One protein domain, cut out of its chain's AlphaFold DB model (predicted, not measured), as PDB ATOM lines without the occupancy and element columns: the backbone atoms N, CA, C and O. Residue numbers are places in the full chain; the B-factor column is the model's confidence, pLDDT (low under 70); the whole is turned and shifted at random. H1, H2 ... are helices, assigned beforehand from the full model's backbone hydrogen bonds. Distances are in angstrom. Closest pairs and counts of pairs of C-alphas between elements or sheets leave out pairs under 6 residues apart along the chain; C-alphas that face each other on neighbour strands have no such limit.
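AT A GLANCE: This is residues 38 to 112 of the 114 residues of an uncharacterized protein of bacterium YEK0313 (UniProt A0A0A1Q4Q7). A chain of seven helices is strung along an elongated body: H3, the longest, stands in the middle part, short H1 and H2 lie toward one end, and H4 and H6, which make a corner where their first residues meet, lie on the other side of H3, with small H5 at the far end. The last helix, H7, folds back to H3. The printed part has 75 residues, with helices H1 to H7 in order and no named strand, in the class all helix. It is compact, with a radius of gyration of the C-alphas of 12.6 A, and spans 40 by 23 by 17 A.

IN THESE COORDINATES: Find C-alpha 55 at (211.431, 213.729, 187.806); from there H3 runs to residue 69, 21.1 A away. Before it come H1, residues 38 to 42, and H2, residues 47 to 51. After it, H4 takes residues 74 to 81 over 10.4 A, H5 residues 85 to 88, and H6 residues 94 to 103 over 14.2 A. H7, residues 109 to 112, ends at C-alpha 112, (212.410, 230.998, 177.991).

HOW THE PARTS SIT: Begin at H3, the hub. Its residues 58 to 62 alone touch H1, closest at the C-alphas of Ala 62 and Leu 41, 6.3 A. Residues 64 to 68 alone touch H4, closest at C-alphas 68 and 77, 5.3 A, at a steep tilt of 52 degrees, opposite ways. Residues 65 to 69 alone touch H7, closest at C-alphas 65 and 112, 6.6 A. H4 touches H6 about perpendicular, at 85 degrees, with C-alphas 75 and 95 closest at 4.6 A. H1 and H2 only just touch, with 3 pairs of C-alphas within 8 A, closest at C-alphas 41 and 50, 7.2 A. H5 touches no helix. Each O i to N i+4 pair is within hydrogen-bond range in H1, H2, H3, H4 and H6; H5 and H7 are too short for one.

THE WHOLE: Look to Glu 48 and Thr 90 for the C-alphas farthest apart, 40.0 A. The printed part has no cut, the six links are tight, and no printed residue is under 70 in pLDDT.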
ATOM      1  N   PRO A  38     205.153 219.366 183.886       74.00
ATOM      2  CA  PRO A  38     205.132 218.845 182.518       74.00
ATOM      3  C   PRO A  38     204.642 219.829 181.445       74.00
ATOM      4  O   PRO A  38     205.292 219.939 180.410       74.00
ATOM      5  N   ASP A  39     203.549 220.560 181.679       82.69
ATOM      6  CA  ASP A  39     202.983 221.530 180.731       82.69
ATOM      7  C   ASP A  39     203.966 222.676 180.477       82.69
ATOM      8  O   ASP A  39     204.254 223.019 179.333       82.69
ATOM      9  N   LEU A  40     204.556 223.213 181.551       87.25
ATOM     10  CA  LEU A  40     205.555 224.278 181.456       87.25
ATOM     11  C   LEU A  40     206.790 223.834 180.665       87.25
ATOM     12  O   LEU A  40     207.367 224.610 179.904       87.25
ATOM     13  N   LEU A  41     207.232 222.594 180.884       88.69
ATOM     14  CA  LEU A  41     208.393 222.042 180.198       88.69
ATOM     15  C   LEU A  41     208.089 221.732 178.733       88.69
ATOM     16  O   LEU A  41     208.954 221.962 177.894       88.69
ATOM     17  N   ALA A  42     206.874 221.290 178.412       90.06
ATOM     18  CA  ALA A  42     206.440 221.040 177.041       90.06
ATOM     19  C   ALA A  42     206.408 222.314 176.171       90.06
ATOM     20  O   ALA A  42     206.494 222.223 174.949       90.06
ATOM     21  N   GLU A  43     206.331 223.508 176.770       89.69
ATOM     22  CA  GLU A  43     206.438 224.780 176.038       89.69
ATOM     23  C   GLU A  43     207.865 225.096 175.558       89.69
ATOM     24  O   GLU A  43     208.043 225.915 174.654       89.69
ATOM     25  N   VAL A  44     208.886 224.497 176.180       90.31
ATOM     26  CA  VAL A  44     210.302 224.827 175.931       90.31
ATOM     27  C   VAL A  44     211.161 223.630 175.520       90.31
ATOM     28  O   VAL A  44     212.272 223.830 175.037       90.31
ATOM     29  N   LEU A  45     210.674 222.402 175.701       90.38
ATOM     30  CA  LEU A  45     211.363 221.159 175.362       90.38
ATOM     31  C   LEU A  45     210.497 220.273 174.467       90.38
ATOM     32  O   LEU A  45     209.276 220.227 174.591       90.38
ATOM     33  N   GLU A  46     211.163 219.507 173.606       89.88
ATOM     34  CA  GLU A  46     210.536 218.454 172.806       89.88
ATOM     35  C   GLU A  46     210.058 217.289 173.690       89.88
ATOM     36  O   GLU A  46     210.655 216.982 174.728       89.88
ATOM     37  N   ALA A  47     208.988 216.610 173.263       86.00
ATOM     38  CA  ALA A  47     208.342 215.554 174.042       86.00
ATOM     39  C   ALA A  47     209.271 214.362 174.323       86.00
ATOM     40  O   ALA A  47     209.210 213.773 175.402       86.00
ATOM     41  N   GLU A  48     210.138 214.012 173.375       86.88
ATOM     42  CA  GLU A  48     211.158 212.971 173.510       86.88
ATOM     43  C   GLU A  48     212.146 213.325 174.623       86.88
ATOM     44  O   GLU A  48     212.348 212.536 175.543       86.88
ATOM     45  N   ARG A  49     212.670 214.557 174.622       88.38
ATOM     46  CA  ARG A  49     213.611 215.018 175.652       88.38
ATOM     47  C   ARG A  49     212.967 215.075 177.028       88.38
ATOM     48  O   ARG A  49     213.611 214.737 178.011       88.38
ATOM     49  N   LEU A  50     211.701 215.484 177.109       87.81
ATOM     50  CA  LEU A  50     210.972 215.528 178.374       87.81
ATOM     51  C   LEU A  50     210.800 214.131 178.996       87.81
ATOM     52  O   LEU A  50     210.869 214.002 180.217       87.81
ATOM     53  N   LYS A  51     210.604 213.091 178.173       87.75
ATOM     54  CA  LYS A  51     210.492 211.695 178.634       87.75
ATOM     55  C   LYS A  51     211.809 211.139 179.173       87.75
ATOM     56  O   LYS A  51     211.769 210.293 180.061       87.75
ATOM     57  N   ASP A  52     212.934 211.629 178.663       90.56
ATOM     58  CA  ASP A  52     214.275 211.206 179.077       90.56
ATOM     59  C   ASP A  52     214.776 211.931 180.339       90.56
ATOM     60  O   ASP A  52     215.825 211.581 180.879       90.56
ATOM     61  N   LEU A  53     214.047 212.943 180.826       90.31
ATOM     62  CA  LEU A  53     214.386 213.647 182.060       90.31
ATOM     63  C   LEU A  53     213.821 212.944 183.288       90.31
ATOM     64  O   LEU A  53     212.614 212.711 183.394       90.31
ATOM     65  N   ASP A  54     214.678 212.748 184.285       91.44
ATOM     66  CA  ASP A  54     214.254 212.321 185.610       91.44
ATOM     67  C   ASP A  54     213.301 213.346 186.241       91.44
ATOM     68  O   ASP A  54     213.423 214.561 186.058       91.44
ATOM     69  N   LEU A  55     212.383 212.868 187.087       87.50
ATOM     70  CA  LEU A  55     211.431 213.729 187.806       87.50
ATOM     71  C   LEU A  55     212.122 214.827 188.631       87.50
ATOM     72  O   LEU A  55     211.568 215.911 188.817       87.50
ATOM     73  N   PHE A  56     213.336 214.558 189.121       88.44
ATOM     74  CA  PHE A  56     214.139 215.545 189.835       88.44
ATOM     75  C   PHE A  56     214.562 216.702 188.923       88.44
ATOM     76  O   PHE A  56     214.382 217.866 189.290       88.44
ATOM     77  N   ASP A  57     215.064 216.392 187.728       93.00
ATOM     78  CA  ASP A  57     215.469 217.399 186.749       93.00
ATOM     79  C   ASP A  57     214.263 218.185 186.244       93.00
ATOM     80  O   ASP A  57     214.329 219.411 186.163       93.00
ATOM     81  N   GLN A  58     213.130 217.516 186.005       91.06
ATOM     82  CA  GLN A  58     211.883 218.183 185.628       91.06
ATOM     83  C   GLN A  58     211.435 219.195 186.694       91.06
ATOM     84  O   GLN A  58     211.144 220.351 186.383       91.06
ATOM     85  N   ALA A  59     211.427 218.795 187.970       89.69
ATOM     86  CA  ALA A  59     211.024 219.673 189.067       89.69
ATOM     87  C   ALA A  59     211.956 220.891 189.211       89.69
ATOM     88  O   ALA A  59     211.493 222.025 189.405       89.69
ATOM     89  N   GLN A  60     213.269 220.675 189.091       92.69
ATOM     90  CA  GLN A  60     214.247 221.757 189.141       92.69
ATOM     91  C   GLN A  60     214.111 222.700 187.947       92.69
ATOM     92  O   GLN A  60     214.016 223.915 188.138       92.69
ATOM     93  N   LEU A  61     214.052 222.159 186.732       94.75
ATOM     94  CA  LEU A  61     213.991 222.944 185.509       94.75
ATOM     95  C   LEU A  61     212.702 223.766 185.438       94.75
ATOM     96  O   LEU A  61     212.757 224.953 185.122       94.75
ATOM     97  N   ALA A  62     211.564 223.192 185.833       93.44
ATOM     98  CA  ALA A  62     210.298 223.916 185.906       93.44
ATOM     99  C   ALA A  62     210.362 225.103 186.885       93.44
ATOM    100  O   ALA A  62     209.823 226.177 186.613       93.44
ATOM    101  N   THR A  63     211.050 224.934 188.019       93.50
ATOM    102  CA  THR A  63     211.284 226.027 188.976       93.50
ATOM    103  C   THR A  63     212.185 227.104 188.370       93.50
ATOM    104  O   THR A  63     211.894 228.296 188.476       93.50
ATOM    105  N   VAL A  64     213.262 226.694 187.696       95.06
ATOM    106  CA  VAL A  64     214.196 227.609 187.031       95.06
ATOM    107  C   VAL A  64     213.493 228.430 185.950       95.06
ATOM    108  O   VAL A  64     213.674 229.646 185.913       95.06
ATOM    109  N   ILE A  65     212.662 227.801 185.117       94.19
ATOM    110  CA  ILE A  65     211.901 228.470 184.055       94.19
ATOM    111  C   ILE A  65     210.943 229.511 184.628       94.19
ATOM    112  O   ILE A  65     210.949 230.646 184.155       94.19
ATOM    113  N   ARG A  66     210.177 229.168 185.674       92.56
ATOM    114  CA  ARG A  66     209.281 230.125 186.346       92.56
ATOM    115  C   ARG A  66     210.029 231.368 186.807       92.56
ATOM    116  O   ARG A  66     209.671 232.481 186.431       92.56
ATOM    117  N   VAL A  67     211.133 231.180 187.529       94.12
ATOM    118  CA  VAL A  67     211.945 232.307 188.005       94.12
ATOM    119  C   VAL A  67     212.544 233.103 186.844       94.12
ATOM    120  O   VAL A  67     212.643 234.325 186.933       94.12
ATOM    121  N   CYS A  68     212.924 232.443 185.747       94.56
ATOM    122  CA  CYS A  68     213.423 233.134 184.560       94.56
ATOM    123  C   CYS A  68     212.348 234.012 183.905       94.56
ATOM    124  O   CYS A  68     212.648 235.153 183.562       94.56
ATOM    125  N   ARG A  69     211.108 233.518 183.780       93.06
ATOM    126  CA  ARG A  69     209.968 234.272 183.226       93.06
ATOM    127  C   ARG A  69     209.570 235.463 184.098       93.06
ATOM    128  O   ARG A  69     209.246 236.526 183.582       93.06
ATOM    129  N   GLU A  70     209.670 235.324 185.416       92.75
ATOM    130  CA  GLU A  70     209.392 236.395 186.384       92.75
ATOM    131  C   GLU A  70     210.527 237.424 186.529       92.75
ATOM    132  O   GLU A  70     210.419 238.366 187.319       92.75
ATOM    133  N   SER A  71     211.652 237.236 185.838       94.69
ATOM    134  CA  SER A  71     212.829 238.088 185.980       94.69
ATOM    135  C   SER A  71     213.138 238.886 184.721       94.69
ATOM    136  O   SER A  71     213.048 238.429 183.583       94.69
ATOM    137  N   THR A  72     213.582 240.121 184.929       92.31
ATOM    138  CA  THR A  72     213.909 241.051 183.844       92.31
ATOM    139  C   THR A  72     215.216 240.691 183.141       92.31
ATOM    140  O   THR A  72     215.376 240.992 181.955       92.31
ATOM    141  N   SER A  73     216.129 240.010 183.844       94.88
ATOM    142  CA  SER A  73     217.455 239.620 183.360       94.88
ATOM    143  C   SER A  73     217.950 238.308 183.977       94.88
ATOM    144  O   SER A  73     217.564 237.939 185.089       94.88
ATOM    145  N   LEU A  74     218.898 237.658 183.296       94.38
ATOM    146  CA  LEU A  74     219.577 236.446 183.770       94.38
ATOM    147  C   LEU A  74     220.245 236.641 185.144       94.38
ATOM    148  O   LEU A  74     220.206 235.760 186.001       94.38
ATOM    149  N   SER A  75     220.840 237.814 185.376       93.75
ATOM    150  CA  SER A  75     221.469 238.153 186.656       93.75
ATOM    151  C   SER A  75     220.455 238.263 187.793       93.75
ATOM    152  O   SER A  75     220.760 237.883 188.920       93.75
ATOM    153  N   GLU A  76     219.255 238.782 187.526       94.75
ATOM    154  CA  GLU A  76     218.180 238.839 188.516       94.75
ATOM    155  C   GLU A  76     217.655 237.437 188.851       94.75
ATOM    156  O   GLU A  76     217.607 237.081 190.030       94.75
ATOM    157  N   ALA A  77     217.372 236.623 187.828       95.81
ATOM    158  CA  ALA A  77     216.934 235.238 187.993       95.81
ATOM    159  C   ALA A  77     217.962 234.415 188.787       95.81
ATOM    160  O   ALA A  77     217.617 233.730 189.750       95.81
ATOM    161  N   GLY A  78     219.250 234.548 188.450       95.19
ATOM    162  CA  GLY A  78     220.337 233.876 189.158       95.19
ATOM    163  C   GLY A  78     220.407 234.257 190.640       95.19
ATOM    164  O   GLY A  78     220.561 233.382 191.490       95.19
ATOM    165  N   ARG A  79     220.241 235.543 190.984       94.62
ATOM    166  CA  ARG A  79     220.223 235.977 192.394       94.62
ATOM    167  C   ARG A  79     219.039 235.399 193.167       94.62
ATOM    168  O   ARG A  79     219.227 235.048 194.329       94.62
ATOM    169  N   LYS A  80     217.858 235.297 192.543       94.50
ATOM    170  CA  LYS A  80     216.672 234.665 193.146       94.50
ATOM    171  C   LYS A  80     216.914 233.171 193.389       94.50
ATOM    172  O   LYS A  80     216.755 232.706 194.513       94.50
ATOM    173  N   LEU A  81     217.382 232.441 192.374       95.12
ATOM    174  CA  LEU A  81     217.625 230.992 192.449       95.12
ATOM    175  C   LEU A  81     218.736 230.614 193.435       95.12
ATOM    176  O   LEU A  81     218.645 229.604 194.127       95.12
ATOM    177  N   PHE A  82     219.790 231.426 193.526       94.44
ATOM    178  CA  PHE A  82     220.960 231.131 194.355       94.44
ATOM    179  C   PHE A  82     221.028 231.956 195.646       94.44
ATOM    180  O   PHE A  82     222.103 232.021 196.247       94.44
ATOM    181  N   ALA A  83     219.907 232.531 196.102       92.25
ATOM    182  CA  ALA A  83     219.822 233.493 197.210       92.25
ATOM    183  C   ALA A  83     220.552 233.071 198.499       92.25
ATOM    184  O   ALA A  83     221.204 233.904 199.126       92.25
ATOM    185  N   ALA A  84     220.508 231.785 198.867       90.25
ATOM    186  CA  ALA A  84     221.239 231.262 200.023       90.25
ATOM    187  C   ALA A  84     222.732 231.034 199.717       90.25
ATOM    188  O   ALA A  84     223.605 231.550 200.413       90.25
ATOM    189  N   SER A  85     223.044 230.292 198.645       88.62
ATOM    190  CA  SER A  85     224.429 229.906 198.324       88.62
ATOM    191  C   SER A  85     225.326 231.094 197.966       88.62
ATOM    192  O   SER A  85     226.531 231.043 198.199       88.62
ATOM    193  N   ARG A  86     224.754 232.172 197.417       87.88
ATOM    194  CA  ARG A  86     225.504 233.374 197.034       87.88
ATOM    195  C   ARG A  86     226.090 234.128 198.225       87.88
ATOM    196  O   ARG A  86     227.113 234.778 198.067       87.88
ATOM    197  N   LEU A  87     225.475 234.025 199.407       87.25
ATOM    198  CA  LEU A  87     225.959 234.683 200.628       87.25
ATOM    199  C   LEU A  87     227.244 234.045 201.168       87.25
ATOM    200  O   LEU A  87     227.981 234.677 201.913       87.25
ATOM    201  N   GLN A  88     227.517 232.799 200.781       85.56
ATOM    202  CA  GLN A  88     228.681 232.038 201.232       85.56
ATOM    203  C   GLN A  88     229.869 232.137 200.260       85.56
ATOM    204  O   GLN A  88     230.919 231.556 200.516       85.56
ATOM    205  N   LYS A  89     229.721 232.839 199.125       81.56
ATOM    206  CA  LYS A  89     230.752 232.931 198.082       81.56
ATOM    207  C   LYS A  89     231.381 234.320 198.034       81.56
ATOM    208  O   LYS A  89     230.676 235.318 197.949       81.56
ATOM    209  N   THR A  90     232.713 234.367 197.975       70.81
ATOM    210  CA  THR A  90     233.502 235.606 197.825       70.81
ATOM    211  C   THR A  90     233.222 236.330 196.504       70.81
ATOM    212  O   THR A  90     233.253 237.553 196.444       70.81
ATOM    213  N   SER A  91     232.908 235.582 195.445       71.44
ATOM    214  CA  SER A  91     232.420 236.112 194.171       71.44
ATOM    215  C   SER A  91     231.235 235.275 193.706       71.44
ATOM    216  O   SER A  91     231.338 234.051 193.572       71.44
ATOM    217  N   SER A  92     230.092 235.926 193.492       71.50
ATOM    218  CA  SER A  92     228.864 235.261 193.063       71.50
ATOM    219  C   SER A  92     228.594 235.536 191.589       71.50
ATOM    220  O   SER A  92     227.983 236.542 191.235       71.50
ATOM    221  N   ASN A  93     229.047 234.635 190.710       88.06
ATOM    222  CA  ASN A  93     228.695 234.666 189.289       88.06
ATOM    223  C   ASN A  93     227.421 233.846 189.026       88.06
ATOM    224  O   ASN A  93     227.430 232.805 188.367       88.06
ATOM    225  N   ASP A  94     226.319 234.296 189.621       91.75
ATOM    226  CA  ASP A  94     225.026 233.606 189.583       91.75
ATOM    227  C   ASP A  94     224.463 233.497 188.158       91.75
ATOM    228  O   ASP A  94     223.881 232.473 187.798       91.75
ATOM    229  N   ALA A  95     224.701 234.515 187.327       93.31
ATOM    230  CA  ALA A  95     224.290 234.530 185.928       93.31
ATOM    231  C   ALA A  95     225.007 233.448 185.106       93.31
ATOM    232  O   ALA A  95     224.367 232.737 184.336       93.31
ATOM    233  N   ASP A  96     226.323 233.281 185.279       93.69
ATOM    234  CA  ASP A  96     227.076 232.228 184.587       93.69
ATOM    235  C   ASP A  96     226.664 230.827 185.038       93.69
ATOM    236  O   ASP A  96     226.480 229.937 184.209       93.69
ATOM    237  N   ARG A  97     226.442 230.641 186.344       93.75
ATOM    238  CA  ARG A  97     225.924 229.376 186.884       93.75
ATOM    239  C   ARG A  97     224.574 229.023 186.269       93.75
ATOM    240  O   ARG A  97     224.382 227.881 185.860       93.75
ATOM    241  N   LEU A  98     223.668 229.996 186.180       95.75
ATOM    242  CA  LEU A  98     222.358 229.802 185.567       95.75
ATOM    243  C   LEU A  98     222.476 229.506 184.066       95.75
ATOM    244  O   LEU A  98     221.854 228.565 183.586       95.75
ATOM    245  N   ARG A  99     223.333 230.231 183.335       95.75
ATOM    246  CA  ARG A  99     223.591 229.975 181.908       95.75
ATOM    247  C   ARG A  99     224.087 228.551 181.663       95.75
ATOM    248  O   ARG A  99     223.569 227.868 180.789       95.75
ATOM    249  N   LYS A 100     225.062 228.093 182.454       95.69
ATOM    250  CA  LYS A 100     225.598 226.724 182.377       95.69
ATOM    251  C   LYS A 100     224.544 225.673 182.703       95.69
ATOM    252  O   LYS A 100     224.538 224.619 182.079       95.69
ATOM    253  N   TYR A 101     223.663 225.954 183.662       96.06
ATOM    254  CA  TYR A 101     222.551 225.066 183.989       96.06
ATOM    255  C   TYR A 101     221.573 224.936 182.814       96.06
ATOM    256  O   TYR A 101     221.304 223.820 182.388       96.06
ATOM    257  N   LEU A 102     221.110 226.053 182.241       95.69
ATOM    258  CA  LEU A 102     220.188 226.049 181.097       95.69
ATOM    259  C   LEU A 102     220.790 225.373 179.858       95.69
ATOM    260  O   LEU A 102     220.103 224.615 179.176       95.69
ATOM    261  N   ALA A 103     222.089 225.565 179.615       95.25
ATOM    262  CA  ALA A 103     222.793 224.953 178.492       95.25
ATOM    263  C   ALA A 103     222.802 223.413 178.536       95.25
ATOM    264  O   ALA A 103     222.840 222.791 177.480       95.25
ATOM    265  N   ARG A 104     222.706 222.783 179.721       93.56
ATOM    266  CA  ARG A 104     222.554 221.315 179.838       93.56
ATOM    267  C   ARG A 104     221.270 220.802 179.190       93.56
ATOM    268  O   ARG A 104     221.225 219.663 178.747       93.56
ATOM    269  N   PHE A 105     220.256 221.657 179.126       93.25
ATOM    270  CA  PHE A 105     218.973 221.382 178.489       93.25
ATOM    271  C   PHE A 105     218.877 222.028 177.102       93.25
ATOM    272  O   PHE A 105     217.814 222.013 176.497       93.25
ATOM    273  N   GLU A 106     219.981 222.563 176.566       93.00
ATOM    274  CA  GLU A 106     220.027 223.310 175.296       93.00
ATOM    275  C   GLU A 106     219.101 224.539 175.284       93.00
ATOM    276  O   GLU A 106     218.659 225.009 174.239       93.00
ATOM    277  N   LEU A 107     218.820 225.088 176.466       94.19
ATOM    278  CA  LEU A 107     217.981 226.264 176.626       94.19
ATOM    279  C   LEU A 107     218.828 227.526 176.785       94.19
ATOM    280  O   LEU A 107     219.914 227.523 177.370       94.19
ATOM    281  N   GLN A 108     218.277 228.638 176.307       94.75
ATOM    282  CA  GLN A 108     218.807 229.984 176.508       94.75
ATOM    283  C   GLN A 108     217.749 230.840 177.201       94.75
ATOM    284  O   GLN A 108     216.554 230.644 176.995       94.75
ATOM    285  N   PHE A 109     218.176 231.789 178.035       93.69
ATOM    286  CA  PHE A 109     217.261 232.619 178.830       93.69
ATOM    287  C   PHE A 109     216.291 233.413 177.950       93.69
ATOM    288  O   PHE A 109     215.112 233.549 178.266       93.69
ATOM    289  N   GLU A 110     216.784 233.865 176.804       91.25
ATOM    290  CA  GLU A 110     216.060 234.585 175.767       91.25
ATOM    291  C   GLU A 110     214.924 233.743 175.161       91.25
ATOM    292  O   GLU A 110     213.868 234.287 174.848       91.25
ATOM    293  N   ASN A 111     215.101 232.420 175.076       88.56
ATOM    294  CA  ASN A 111     214.094 231.494 174.546       88.56
ATOM    295  C   ASN A 111     213.010 231.155 175.583       88.56
ATOM    296  O   ASN A 111     211.920 230.728 175.218       88.56
ATOM    297  N   ILE A 112     213.302 231.348 176.874       89.38
ATOM    298  CA  ILE A 112     212.410 230.998 177.991       89.38
ATOM    299  C   ILE A 112     211.484 232.159 178.373       89.38
ATOM    300  O   ILE A 112     210.358 231.923 178.810       89.38
TER     301      ILE A 112